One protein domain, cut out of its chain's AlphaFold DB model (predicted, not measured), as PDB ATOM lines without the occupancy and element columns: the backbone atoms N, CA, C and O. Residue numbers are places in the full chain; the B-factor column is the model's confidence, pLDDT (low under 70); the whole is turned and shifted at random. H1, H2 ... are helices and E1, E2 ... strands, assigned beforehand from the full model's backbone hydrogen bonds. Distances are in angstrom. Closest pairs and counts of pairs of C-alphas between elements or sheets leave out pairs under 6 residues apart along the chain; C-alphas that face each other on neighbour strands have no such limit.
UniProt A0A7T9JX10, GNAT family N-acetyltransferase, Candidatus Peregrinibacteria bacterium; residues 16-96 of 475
ATOM      1  N   SER A  16     118.151 203.590 139.447       83.31
ATOM      2  CA  SER A  16     117.102 203.992 140.388       83.31
ATOM      3  C   SER A  16     117.279 205.447 140.811       83.31
ATOM      4  O   SER A  16     116.393 206.267 140.583       83.31
ATOM      5  N   GLU A  17     118.473 205.801 141.288       81.06
ATOM      6  CA  GLU A  17     118.819 207.170 141.687       81.06
ATOM      7  C   GLU A  17     118.679 208.157 140.531       81.06
ATOM      8  O   GLU A  17     118.138 209.251 140.691       81.06
ATOM      9  N   THR A  18     119.135 207.751 139.344       82.44
ATOM     10  CA  THR A  18     119.044 208.572 138.134       82.44
ATOM     11  C   THR A  18     117.586 208.871 137.785       82.44
ATOM     12  O   THR A  18     117.238 210.014 137.480       82.44
ATOM     13  N   LEU A  19     116.725 207.851 137.832       86.50
ATOM     14  CA  LEU A  19     115.308 207.997 137.526       86.50
ATOM     15  C   LEU A  19     114.577 208.806 138.601       86.50
ATOM     16  O   LEU A  19     113.767 209.669 138.264       86.50
ATOM     17  N   PHE A  20     114.883 208.562 139.873       88.56
ATOM     18  CA  PHE A  20     114.323 209.299 140.998       88.56
ATOM     19  C   PHE A  20     114.654 210.793 140.907       88.56
ATOM     20  O   PHE A  20     113.750 211.631 140.930       88.56
ATOM     21  N   ALA A  21     115.935 211.134 140.733       81.75
ATOM     22  CA  ALA A  21     116.387 212.518 140.612       81.75
ATOM     23  C   ALA A  21     115.735 213.217 139.412       81.75
ATOM     24  O   ALA A  21     115.261 214.346 139.534       81.75
ATOM     25  N   PHE A  22     115.642 212.521 138.273       86.31
ATOM     26  CA  PHE A  22     114.942 213.032 137.100       86.31
ATOM     27  C   PHE A  22     113.469 213.337 137.392       86.31
ATOM     28  O   PHE A  22     113.005 214.428 137.064       86.31
ATOM     29  N   LEU A  23     112.733 212.397 137.992       88.06
ATOM     30  CA  LEU A  23     111.310 212.579 138.277       88.06
ATOM     31  C   LEU A  23     111.086 213.726 139.265       88.06
ATOM     32  O   LEU A  23     110.242 214.575 138.992       88.06
ATOM     33  N   ARG A  24     111.878 213.812 140.341       87.00
ATOM     34  CA  ARG A  24     111.840 214.931 141.295       87.00
ATOM     35  C   ARG A  24     112.023 216.276 140.588       87.00
ATOM     36  O   ARG A  24     111.186 217.163 140.725       87.00
ATOM     37  N   ASP A  25     113.098 216.424 139.815       77.38
ATOM     38  CA  ASP A  25     113.411 217.692 139.147       77.38
ATOM     39  C   ASP A  25     112.355 218.036 138.089       77.38
ATOM     40  O   ASP A  25     111.963 219.193 137.936       77.38
ATOM     41  N   HIS A  26     111.851 217.028 137.374       79.94
ATOM     42  CA  HIS A  26     110.786 217.211 136.399       79.94
ATOM     43  C   HIS A  26     109.482 217.678 137.053       79.94
ATOM     44  O   HIS A  26     108.835 218.573 136.512       79.94
ATOM     45  N   ILE A  27     109.114 217.117 138.207       82.75
ATOM     46  CA  ILE A  27     107.935 217.502 138.995       82.75
ATOM     47  C   ILE A  27     108.037 218.963 139.442       82.75
ATOM     48  O   ILE A  27     107.121 219.737 139.178       82.75
ATOM     49  N   LEU A  28     109.169 219.365 140.027       73.56
ATOM     50  CA  LEU A  28     109.375 220.728 140.540       73.56
ATOM     51  C   LEU A  28     109.375 221.803 139.440       73.56
ATOM     52  O   LEU A  28     109.089 222.968 139.707       73.56
ATOM     53  N   LEU A  29     109.711 221.428 138.205       67.81
ATOM     54  CA  LEU A  29     109.807 222.349 137.068       67.81
ATOM     55  C   LEU A  29     108.574 222.332 136.151       67.81
ATOM     56  O   LEU A  29     108.499 223.143 135.223       67.81
ATOM     57  N   SER A  30     107.630 221.411 136.358       70.62
ATOM     58  CA  SER A  30     106.490 221.217 135.457       70.62
ATOM     59  C   SER A  30     105.218 221.872 135.982       70.62
ATOM     60  O   SER A  30     104.827 221.688 137.125       70.62
ATOM     61  N   SER A  31     104.510 222.582 135.102       60.16
ATOM     62  CA  SER A  31     103.218 223.213 135.408       60.16
ATOM     63  C   SER A  31     102.006 222.285 135.227       60.16
ATOM     64  O   SER A  31     100.873 222.734 135.366       60.16
ATOM     65  N   ASP A  32     102.223 221.031 134.820       72.38
ATOM     66  CA  ASP A  32     101.176 220.063 134.464       72.38
ATOM     67  C   ASP A  32     101.587 218.668 134.964       72.38
ATOM     68  O   ASP A  32     102.395 217.987 134.325       72.38
ATOM     69  N   ILE A  33     101.089 218.288 136.147       80.75
ATOM     70  CA  ILE A  33     101.412 217.028 136.832       80.75
ATOM     71  C   ILE A  33     100.231 216.050 136.679       80.75
ATOM     72  O   ILE A  33      99.125 216.360 137.125       80.75
ATOM     73  N   PRO A  34     100.435 214.864 136.072       83.31
ATOM     74  CA  PRO A  34      99.423 213.812 135.999       83.31
ATOM     75  C   PRO A  34      98.990 213.282 137.371       83.31
ATOM     76  O   PRO A  34      99.794 213.192 138.289       83.31
ATOM     77  N   GLU A  35      97.749 212.803 137.477       87.62
ATOM     78  CA  GLU A  35      97.228 212.174 138.706       87.62
ATOM     79  C   GLU A  35      97.836 210.787 138.992       87.62
ATOM     80  O   GLU A  35      97.813 210.318 140.129       87.62
ATOM     81  N   LEU A  36      98.379 210.114 137.970       91.00
ATOM     82  CA  LEU A  36      98.954 208.774 138.083       91.00
ATOM     83  C   LEU A  36     100.232 208.645 137.253       91.00
ATOM     84  O   LEU A  36     100.216 208.820 136.032       91.00
ATOM     85  N   PHE A  37     101.299 208.212 137.914       91.94
ATOM     86  CA  PHE A  37     102.551 207.789 137.305       91.94
ATOM     87  C   PHE A  37     102.682 206.268 137.390       91.94
ATOM     88  O   PHE A  37     102.589 205.675 138.467       91.94
ATOM     89  N   LEU A  38     102.908 205.630 136.242       93.12
ATOM     90  CA  LEU A  38     103.339 204.235 136.177       93.12
ATOM     91  C   LEU A  38     104.857 204.228 136.043       93.12
ATOM     92  O   LEU A  38     105.383 204.750 135.061       93.12
ATOM     93  N   VAL A  39     105.544 203.669 137.034       92.69
ATOM     94  CA  VAL A  39     107.007 203.692 137.112       92.69
ATOM     95  C   VAL A  39     107.599 202.277 137.121       92.69
ATOM     96  O   VAL A  39     106.906 201.333 137.510       92.69
ATOM     97  N   PRO A  40     108.852 202.102 136.659       89.44
ATOM     98  CA  PRO A  40     109.557 200.824 136.719       89.44
ATOM     99  C   PRO A  40     109.802 200.358 138.157       89.44
ATOM    100  O   PRO A  40     109.803 201.150 139.097       89.44
ATOM    101  N   ASP A  41     110.075 199.067 138.302       88.12
ATOM    102  CA  ASP A  41     110.361 198.384 139.571       88.12
ATOM    103  C   ASP A  41     111.715 198.735 140.196       88.12
ATOM    104  O   ASP A  41     111.995 198.337 141.324       88.12
ATOM    105  N   CYS A  42     112.539 199.529 139.510       87.88
ATOM    106  CA  CYS A  42     113.756 200.073 140.095       87.88
ATOM    107  C   CYS A  42     113.489 201.144 141.166       87.88
ATOM    108  O   CYS A  42     114.419 201.482 141.890       87.88
ATOM    109  N   LEU A  43     112.270 201.694 141.265       90.31
ATOM    110  CA  LEU A  43     111.874 202.602 142.346       90.31
ATOM    111  C   LEU A  43     111.176 201.829 143.467       90.31
ATOM    112  O   LEU A  43     110.237 201.071 143.222       90.31
ATOM    113  N   SER A  44     111.618 202.053 144.703       90.00
ATOM    114  CA  SER A  44     111.016 201.461 145.897       90.00
ATOM    115  C   SER A  44     109.684 202.128 146.271       90.00
ATOM    116  O   SER A  44     109.343 203.214 145.794       90.00
ATOM    117  N   GLU A  45     108.921 201.509 147.177       88.50
ATOM    118  CA  GLU A  45     107.706 202.128 147.730       88.50
ATOM    119  C   GLU A  45     108.015 203.436 148.477       88.50
ATOM    120  O   GLU A  45     107.245 204.391 148.379       88.50
ATOM    121  N   SER A  46     109.165 203.511 149.160       90.00
ATOM    122  CA  SER A  46     109.644 204.741 149.801       90.00
ATOM    123  C   SER A  46     109.962 205.843 148.790       90.00
ATOM    124  O   SER A  46     109.595 206.994 149.022       90.00
ATOM    125  N   ASP A  47     110.570 205.501 147.650       92.31
ATOM    126  CA  ASP A  47     110.838 206.462 146.573       92.31
ATOM    127  C   ASP A  47     109.533 206.997 145.985       92.31
ATOM    128  O   ASP A  47     109.383 208.199 145.766       92.31
ATOM    129  N   CYS A  48     108.562 206.107 145.769       93.50
ATOM    130  CA  CYS A  48     107.237 206.485 145.298       93.50
ATOM    131  C   CYS A  48     106.573 207.455 146.281       93.50
ATOM    132  O   CYS A  48     106.169 208.534 145.867       93.50
ATOM    133  N   ALA A  49     106.527 207.128 147.576       91.81
ATOM    134  CA  ALA A  49     105.931 207.993 148.597       91.81
ATOM    135  C   ALA A  49     106.595 209.382 148.658       91.81
ATOM    136  O   ALA A  49     105.910 210.396 148.810       91.81
ATOM    137  N   LEU A  50     107.918 209.441 148.494       92.38
ATOM    138  CA  LEU A  50     108.658 210.698 148.471       92.38
ATOM    139  C   LEU A  50     108.329 211.527 147.214       92.38
ATOM    140  O   LEU A  50     108.065 212.725 147.322       92.38
ATOM    141  N   LEU A  51     108.244 210.901 146.035       93.06
ATOM    142  CA  LEU A  51     107.793 211.561 144.800       93.06
ATOM    143  C   LEU A  51     106.351 212.077 144.900       93.06
ATOM    144  O   LEU A  51     106.074 213.179 144.426       93.06
ATOM    145  N   GLU A  52     105.450 211.343 145.557       93.94
ATOM    146  CA  GLU A  52     104.085 211.816 145.821       93.94
ATOM    147  C   GLU A  52     104.094 213.115 146.646       93.94
ATOM    148  O   GLU A  52     103.381 214.058 146.296       93.94
ATOM    149  N   SER A  53     104.945 213.213 147.676       89.62
ATOM    150  CA  SER A  53     105.067 214.444 148.478       89.62
ATOM    151  C   SER A  53     105.575 215.641 147.665       89.62
ATOM    152  O   SER A  53     105.038 216.739 147.794       89.62
ATOM    153  N   TYR A  54     106.513 215.424 146.734       89.62
ATOM    154  CA  TYR A  54     106.975 216.483 145.829       89.62
ATOM    155  C   TYR A  54     105.879 216.967 144.875       89.62
ATOM    156  O   TYR A  54     105.852 218.145 144.524       89.62
ATOM    157  N   THR A  55     104.956 216.097 144.448       89.50
ATOM    158  CA  THR A  55     103.821 216.542 143.617       89.50
ATOM    159  C   THR A  55     102.835 217.411 144.388       89.50
ATOM    160  O   THR A  55     102.330 218.395 143.838       89.50
ATOM    161  N   GLU A  56     102.614 217.090 145.663       84.31
ATOM    162  CA  GLU A  56     101.762 217.863 146.562       84.31
ATOM    163  C   GLU A  56     102.370 219.243 146.843       84.31
ATOM    164  O   GLU A  56     101.671 220.247 146.725       84.31
ATOM    165  N   GLU A  57     103.680 219.315 147.085       79.56
ATOM    166  CA  GLU A  57     104.408 220.579 147.243       79.56
ATOM    167  C   GLU A  57     104.383 221.433 145.962       79.56
ATOM    168  O   GLU A  57     104.123 222.634 146.014       79.56
ATOM    169  N   ALA A  58     104.613 220.821 144.795       76.31
ATOM    170  CA  ALA A  58     104.728 221.547 143.529       76.31
ATOM    171  C   ALA A  58     103.381 222.024 142.956       76.31
ATOM    172  O   ALA A  58     103.332 223.049 142.275       76.31
ATOM    173  N   SER A  59     102.289 221.281 143.181       77.06
ATOM    174  CA  SER A  59     100.997 221.532 142.516       77.06
ATOM    175  C   SER A  59      99.789 221.652 143.444       77.06
ATOM    176  O   SER A  59      98.679 221.901 142.969       77.06
ATOM    177  N   GLY A  60      99.967 221.452 144.753       78.94
ATOM    178  CA  GLY A  60      98.873 221.395 145.726       78.94
ATOM    179  C   GLY A  60      97.976 220.158 145.588       78.94
ATOM    180  O   GLY A  60      96.957 220.065 146.270       78.94
ATOM    181  N   LYS A  61      98.312 219.218 144.695       80.69
ATOM    182  CA  LYS A  61      97.587 217.963 144.475       80.69
ATOM    183  C   LYS A  61      98.544 216.784 144.557       80.69
ATOM    184  O   LYS A  61      99.624 216.810 143.976       80.69
ATOM    185  N   LYS A  62      98.111 215.723 145.233       86.25
ATOM    186  CA  LYS A  62      98.888 214.493 145.370       86.25
ATOM    187  C   LYS A  62      98.667 213.576 144.164       86.25
ATOM    188  O   LYS A  62      97.570 213.045 143.983       86.25
ATOM    189  N   ALA A  63      99.700 213.379 143.350       90.81
ATOM    190  CA  ALA A  63      99.707 212.342 142.321       90.81
ATOM    191  C   ALA A  63     100.022 210.976 142.945       90.81
ATOM    192  O   ALA A  63     100.699 210.914 143.962       90.81
ATOM    193  N   SER A  64      99.557 209.879 142.342       92.56
ATOM    194  CA  SER A  64      99.903 208.515 142.764       92.56
ATOM    195  C   SER A  64     101.059 207.950 141.943       92.56
ATOM    196  O   SER A  64     101.006 207.984 140.713       92.56
ATOM    197  N   PHE A  65     102.040 207.324 142.595       94.12
ATOM    198  CA  PHE A  65     103.102 206.568 141.919       94.12
ATOM    199  C   PHE A  65     102.872 205.068 142.108       94.12
ATOM    200  O   PHE A  65     102.685 204.579 143.222       94.12
ATOM    201  N   ARG A  66     102.820 204.314 141.005       91.81
ATOM    202  CA  ARG A  66     102.546 202.872 141.034       91.81
ATOM    203  C   ARG A  66     103.574 202.105 140.221       91.81
ATOM    204  O   ARG A  66     103.805 202.426 139.058       91.81
ATOM    205  N   VAL A  67     104.079 201.029 140.817       92.12
ATOM    206  CA  VAL A  67     104.869 199.996 140.147       92.12
ATOM    207  C   VAL A  67     103.920 198.853 139.768       92.12
ATOM    208  O   VAL A  67     103.613 198.000 140.608       92.12
ATOM    209  N   PRO A  68     103.346 198.836 138.553       91.50
ATOM    210  CA  PRO A  68     102.451 197.759 138.161       91.50
ATOM    211  C   PRO A  68     103.229 196.443 138.057       91.50
ATOM    212  O   PRO A  68     104.263 196.384 137.400       91.50
ATOM    213  N   GLN A  69     102.701 195.386 138.674       87.19
ATOM    214  CA  GLN A  69     103.293 194.040 138.642       87.19
ATOM    215  C   GLN A  69     102.574 193.094 137.660       87.19
ATOM    216  O   GLN A  69     103.166 192.131 137.190       87.19
ATOM    217  N   ARG A  70     101.296 193.355 137.334       89.31
ATOM    218  CA  ARG A  70     100.466 192.534 136.425       89.31
ATOM    219  C   ARG A  70      99.290 193.317 135.821       89.31
ATOM    220  O   ARG A  70      98.896 194.352 136.364       89.31
ATOM    221  N   GLY A  71      98.700 192.786 134.745       90.94
ATOM    222  CA  GLY A  71      97.509 193.326 134.065       90.94
ATOM    223  C   GLY A  71      97.787 194.540 133.168       90.94
ATOM    224  O   GLY A  71      98.937 194.926 132.979       90.94
ATOM    225  N   ASN A  72      96.733 195.195 132.665       88.88
ATOM    226  CA  ASN A  72      96.815 196.235 131.619       88.88
ATOM    227  C   ASN A  72      97.806 197.379 131.921       88.88
ATOM    228  O   ASN A  72      98.411 197.946 131.017       88.88
ATOM    229  N   LYS A  73      97.994 197.752 133.196       88.38
ATOM    230  CA  LYS A  73      98.964 198.798 133.582       88.38
ATOM    231  C   LYS A  73     100.417 198.342 133.400       88.38
ATOM    232  O   LYS A  73     101.262 199.169 133.071       88.38
ATOM    233  N   LYS A  74     100.704 197.051 133.607       90.38
ATOM    234  CA  LYS A  74     102.022 196.459 133.343       90.38
ATOM    235  C   LYS A  74     102.279 196.412 131.839       90.38
ATOM    236  O   LYS A  74     103.330 196.875 131.422       90.38
ATOM    237  N   GLU A  75     101.289 196.002 131.048       87.75
ATOM    238  CA  GLU A  75     101.381 195.991 129.577       87.75
ATOM    239  C   GLU A  75     101.677 197.390 129.009       87.75
ATOM    240  O   GLU A  75     102.532 197.548 128.143       87.75
ATOM    241  N   ILE A  76     101.033 198.443 129.531       87.62
ATOM    242  CA  ILE A  76     101.317 199.833 129.128       87.62
ATOM    243  C   ILE A  76     102.766 200.227 129.448       87.62
ATOM    244  O   ILE A  76     103.418 200.893 128.642       87.62
ATOM    245  N   LEU A  77     103.269 199.838 130.623       88.62
ATOM    246  CA  LEU A  77     104.639 200.131 131.036       88.62
ATOM    247  C   LEU A  77     105.661 199.354 130.192       88.62
ATOM    248  O   LEU A  77     106.675 199.921 129.794       88.62
ATOM    249  N   GLU A  78     105.379 198.092 129.874       86.00
ATOM    250  CA  GLU A  78     106.194 197.257 128.985       86.00
ATOM    251  C   GLU A  78     106.234 197.833 127.571       86.00
ATOM    252  O   GLU A  78     107.318 198.039 127.032       86.00
ATOM    253  N   LEU A  79     105.089 198.237 127.013       83.69
ATOM    254  CA  LEU A  79     105.029 198.935 125.726       83.69
ATOM    255  C   LEU A  79     105.829 200.245 125.743       83.69
ATOM    256  O   LEU A  79     106.507 200.578 124.770       83.69
ATOM    257  N   ALA A  80     105.775 201.011 126.836       82.44
ATOM    258  CA  ALA A  80     106.590 202.215 126.988       82.44
ATOM    259  C   ALA A  80     108.092 201.882 127.032       82.44
ATOM    260  O   ALA A  80     108.886 202.574 126.392       82.44
ATOM    261  N   HIS A  81     108.473 200.807 127.723       83.31
ATOM    262  CA  HIS A  81     109.852 200.336 127.816       83.31
ATOM    263  C   HIS A  81     110.382 199.805 126.478       83.31
ATOM    264  O   HIS A  81     111.494 200.152 126.077       83.31
ATOM    265  N   GLU A  82     109.587 199.030 125.741       79.69
ATOM    266  CA  GLU A  82     109.915 198.566 124.391       79.69
ATOM    267  C   GLU A  82     110.078 199.740 123.424       79.69
ATOM    268  O   GLU A  82     111.040 199.789 122.657       79.69
ATOM    269  N   ASN A  83     109.181 200.728 123.486       74.81
ATOM    270  CA  ASN A  83     109.282 201.941 122.677       74.81
ATOM    271  C   ASN A  83     110.533 202.754 123.026       74.81
ATOM    272  O   ASN A  83     111.239 203.205 122.122       74.81
ATOM    273  N   ALA A  84     110.837 202.915 124.317       73.81
ATOM    274  CA  ALA A  84     112.040 203.594 124.783       73.81
ATOM    275  C   ALA A  84     113.309 202.850 124.346       73.81
ATOM    276  O   ALA A  84     114.232 203.480 123.839       73.81
ATOM    277  N   SER A  85     113.336 201.520 124.451       75.12
ATOM    278  CA  SER A  85     114.467 200.677 124.049       75.12
ATOM    279  C   SER A  85     114.667 200.657 122.537       75.12
ATOM    280  O   SER A  85     115.796 200.782 122.061       75.12
ATOM    281  N   ARG A  86     113.584 200.587 121.755       69.38
ATOM    282  CA  ARG A  86     113.629 200.708 120.292       69.38
ATOM    283  C   ARG A  86     114.130 202.091 119.879       69.38
ATOM    284  O   ARG A  86     114.987 202.182 119.009       69.38
ATOM    285  N   ASN A  87     113.684 203.159 120.541       65.44
ATOM    286  CA  ASN A  87     114.169 204.519 120.298       65.44
ATOM    287  C   ASN A  87     115.632 204.705 120.738       65.44
ATOM    288  O   ASN A  87     116.416 205.319 120.024       65.44
ATOM    289  N   ALA A  88     116.041 204.116 121.863       63.03
ATOM    290  CA  ALA A  88     117.424 204.117 122.327       63.03
ATOM    291  C   ALA A  88     118.337 203.318 121.391       63.03
ATOM    292  O   ALA A  88     119.468 203.730 121.169       63.03
ATOM    293  N   THR A  89     117.845 202.223 120.803       58.72
ATOM    294  CA  THR A  89     118.553 201.422 119.792       58.72
ATOM    295  C   THR A  89     118.658 202.176 118.475       58.72
ATOM    296  O   THR A  89     119.741 202.249 117.917       58.72
ATOM    297  N   LEU A  90     117.580 202.814 118.011       56.25
ATOM    298  CA  LEU A  90     117.611 203.707 116.848       56.25
ATOM    299  C   LEU A  90     118.539 204.902 117.083       56.25
ATOM    300  O   LEU A  90     119.273 205.296 116.186       56.25
ATOM    301  N   SER A  91     118.556 205.438 118.303       52.69
ATOM    302  CA  SER A  91     119.473 206.497 118.704       52.69
ATOM    303  C   SER A  91     120.915 205.980 118.717       52.69
ATOM    304  O   SER A  91     121.755 206.601 118.085       52.69
ATOM    305  N   ARG A  92     121.213 204.831 119.351       48.25
ATOM    306  CA  ARG A  92     122.551 204.198 119.412       48.25
ATOM    307  C   ARG A  92     123.076 203.742 118.047       48.25
ATOM    308  O   ARG A  92     124.249 203.945 117.774       48.25
ATOM    309  N   ALA A  93     122.233 203.181 117.187       45.09
ATOM    310  CA  ALA A  93     122.586 202.821 115.813       45.09
ATOM    311  C   ALA A  93     122.783 204.067 114.930       45.09
ATOM    312  O   ALA A  93     123.603 204.056 114.022       45.09
ATOM    313  N   ALA A  94     122.115 205.181 115.248       45.66
ATOM    314  CA  ALA A  94     122.418 206.493 114.675       45.66
ATOM    315  C   ALA A  94     123.690 207.154 115.264       45.66
ATOM    316  O   ALA A  94     124.009 208.283 114.889       45.66
ATOM    317  N   PHE A  95     124.417 206.498 116.187       42.44
ATOM    318  CA  PHE A  95     125.562 207.070 116.915       42.44
ATOM    319  C   PHE A  95     126.957 206.595 116.470       42.44
ATOM    320  O   PHE A  95     127.932 207.053 117.063       42.44
ATOM    321  N   GLU A  96     127.104 205.841 115.376       48.56
ATOM    322  CA  GLU A  96     128.333 205.898 114.559       48.56
ATOM    323  C   GLU A  96     128.141 206.981 113.487       48.56
ATOM    324  O   GLU A  96     127.801 206.733 112.329       48.56
TER     325      GLU A  96
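What this domain is: This is residues 16 to 96 of the 475 residues of the protein "GNAT family N-acetyltransferase" of Candidatus Peregrinibacteria bacterium (UniProt A0A7T9JX10). Two helices, H1 and H2, run side by side in a small body, with the short parallel strand pair E1 and E2 next to H2; the long helix H3 leaves this body as an arm, and residues 82 to 96 stick out. The printed part has 81 residues with three named helices and two named strands in the order H1, E1, H2, E2, H3, and its class is mostly helix. It is only just loose, close to compact, with a radius of gyration of the C-alphas of 14.2 A, and spans 44 by 30 by 22 A.

Where its parts are: Find C-alpha 16 at (117.102, 203.992, 140.388); from there H1 runs to residue 29, 20.0 A long. Next come E1, residues 36 to 38, 6.6 A; H2, residues 45 to 59, 21.2 A; and E2, residues 64 to 66, 6.5 A. Look for C-alpha 72 at (96.815, 196.235, 131.619), where H3 begins; it ends 30.9 A away at C-alpha 93, (122.586, 202.821, 115.813).

How they stand to each other: H1 and H2 touch, the same way at a shallow tilt of 13 degrees; their closest C-alphas are those of Leu 28 and Ala 58, 5.6 A. E1, H2 and E2 form a strand-helix-strand unit, two parallel neighbour strands with a helix between them in the chain; its crossover is right-handed. Across E1 and E2, look at N 37 and O 64, 2.8 A, and N 66 and O 37, 2.9 A, both within hydrogen-bond range. The closest C-alphas of H2 and E2 are those of Cys 48 and Phe 65, 5.3 A. H3 is apart from H1 and H2; its closest C-alpha to E1 is that of Leu 77, 6.7 A from that of Leu 38. In H1, H2 and H3 every O i to N i+4 pair is within hydrogen-bond range.

The domain as a whole: The C-alphas of Gly 60 and Glu 96 are the two farthest apart, 45.6 A. The printed part has no cut, and no link is long. Mean pLDDT of the printed part is 81.1; look for values under 70 at residues 29, 31 and 86 to 96.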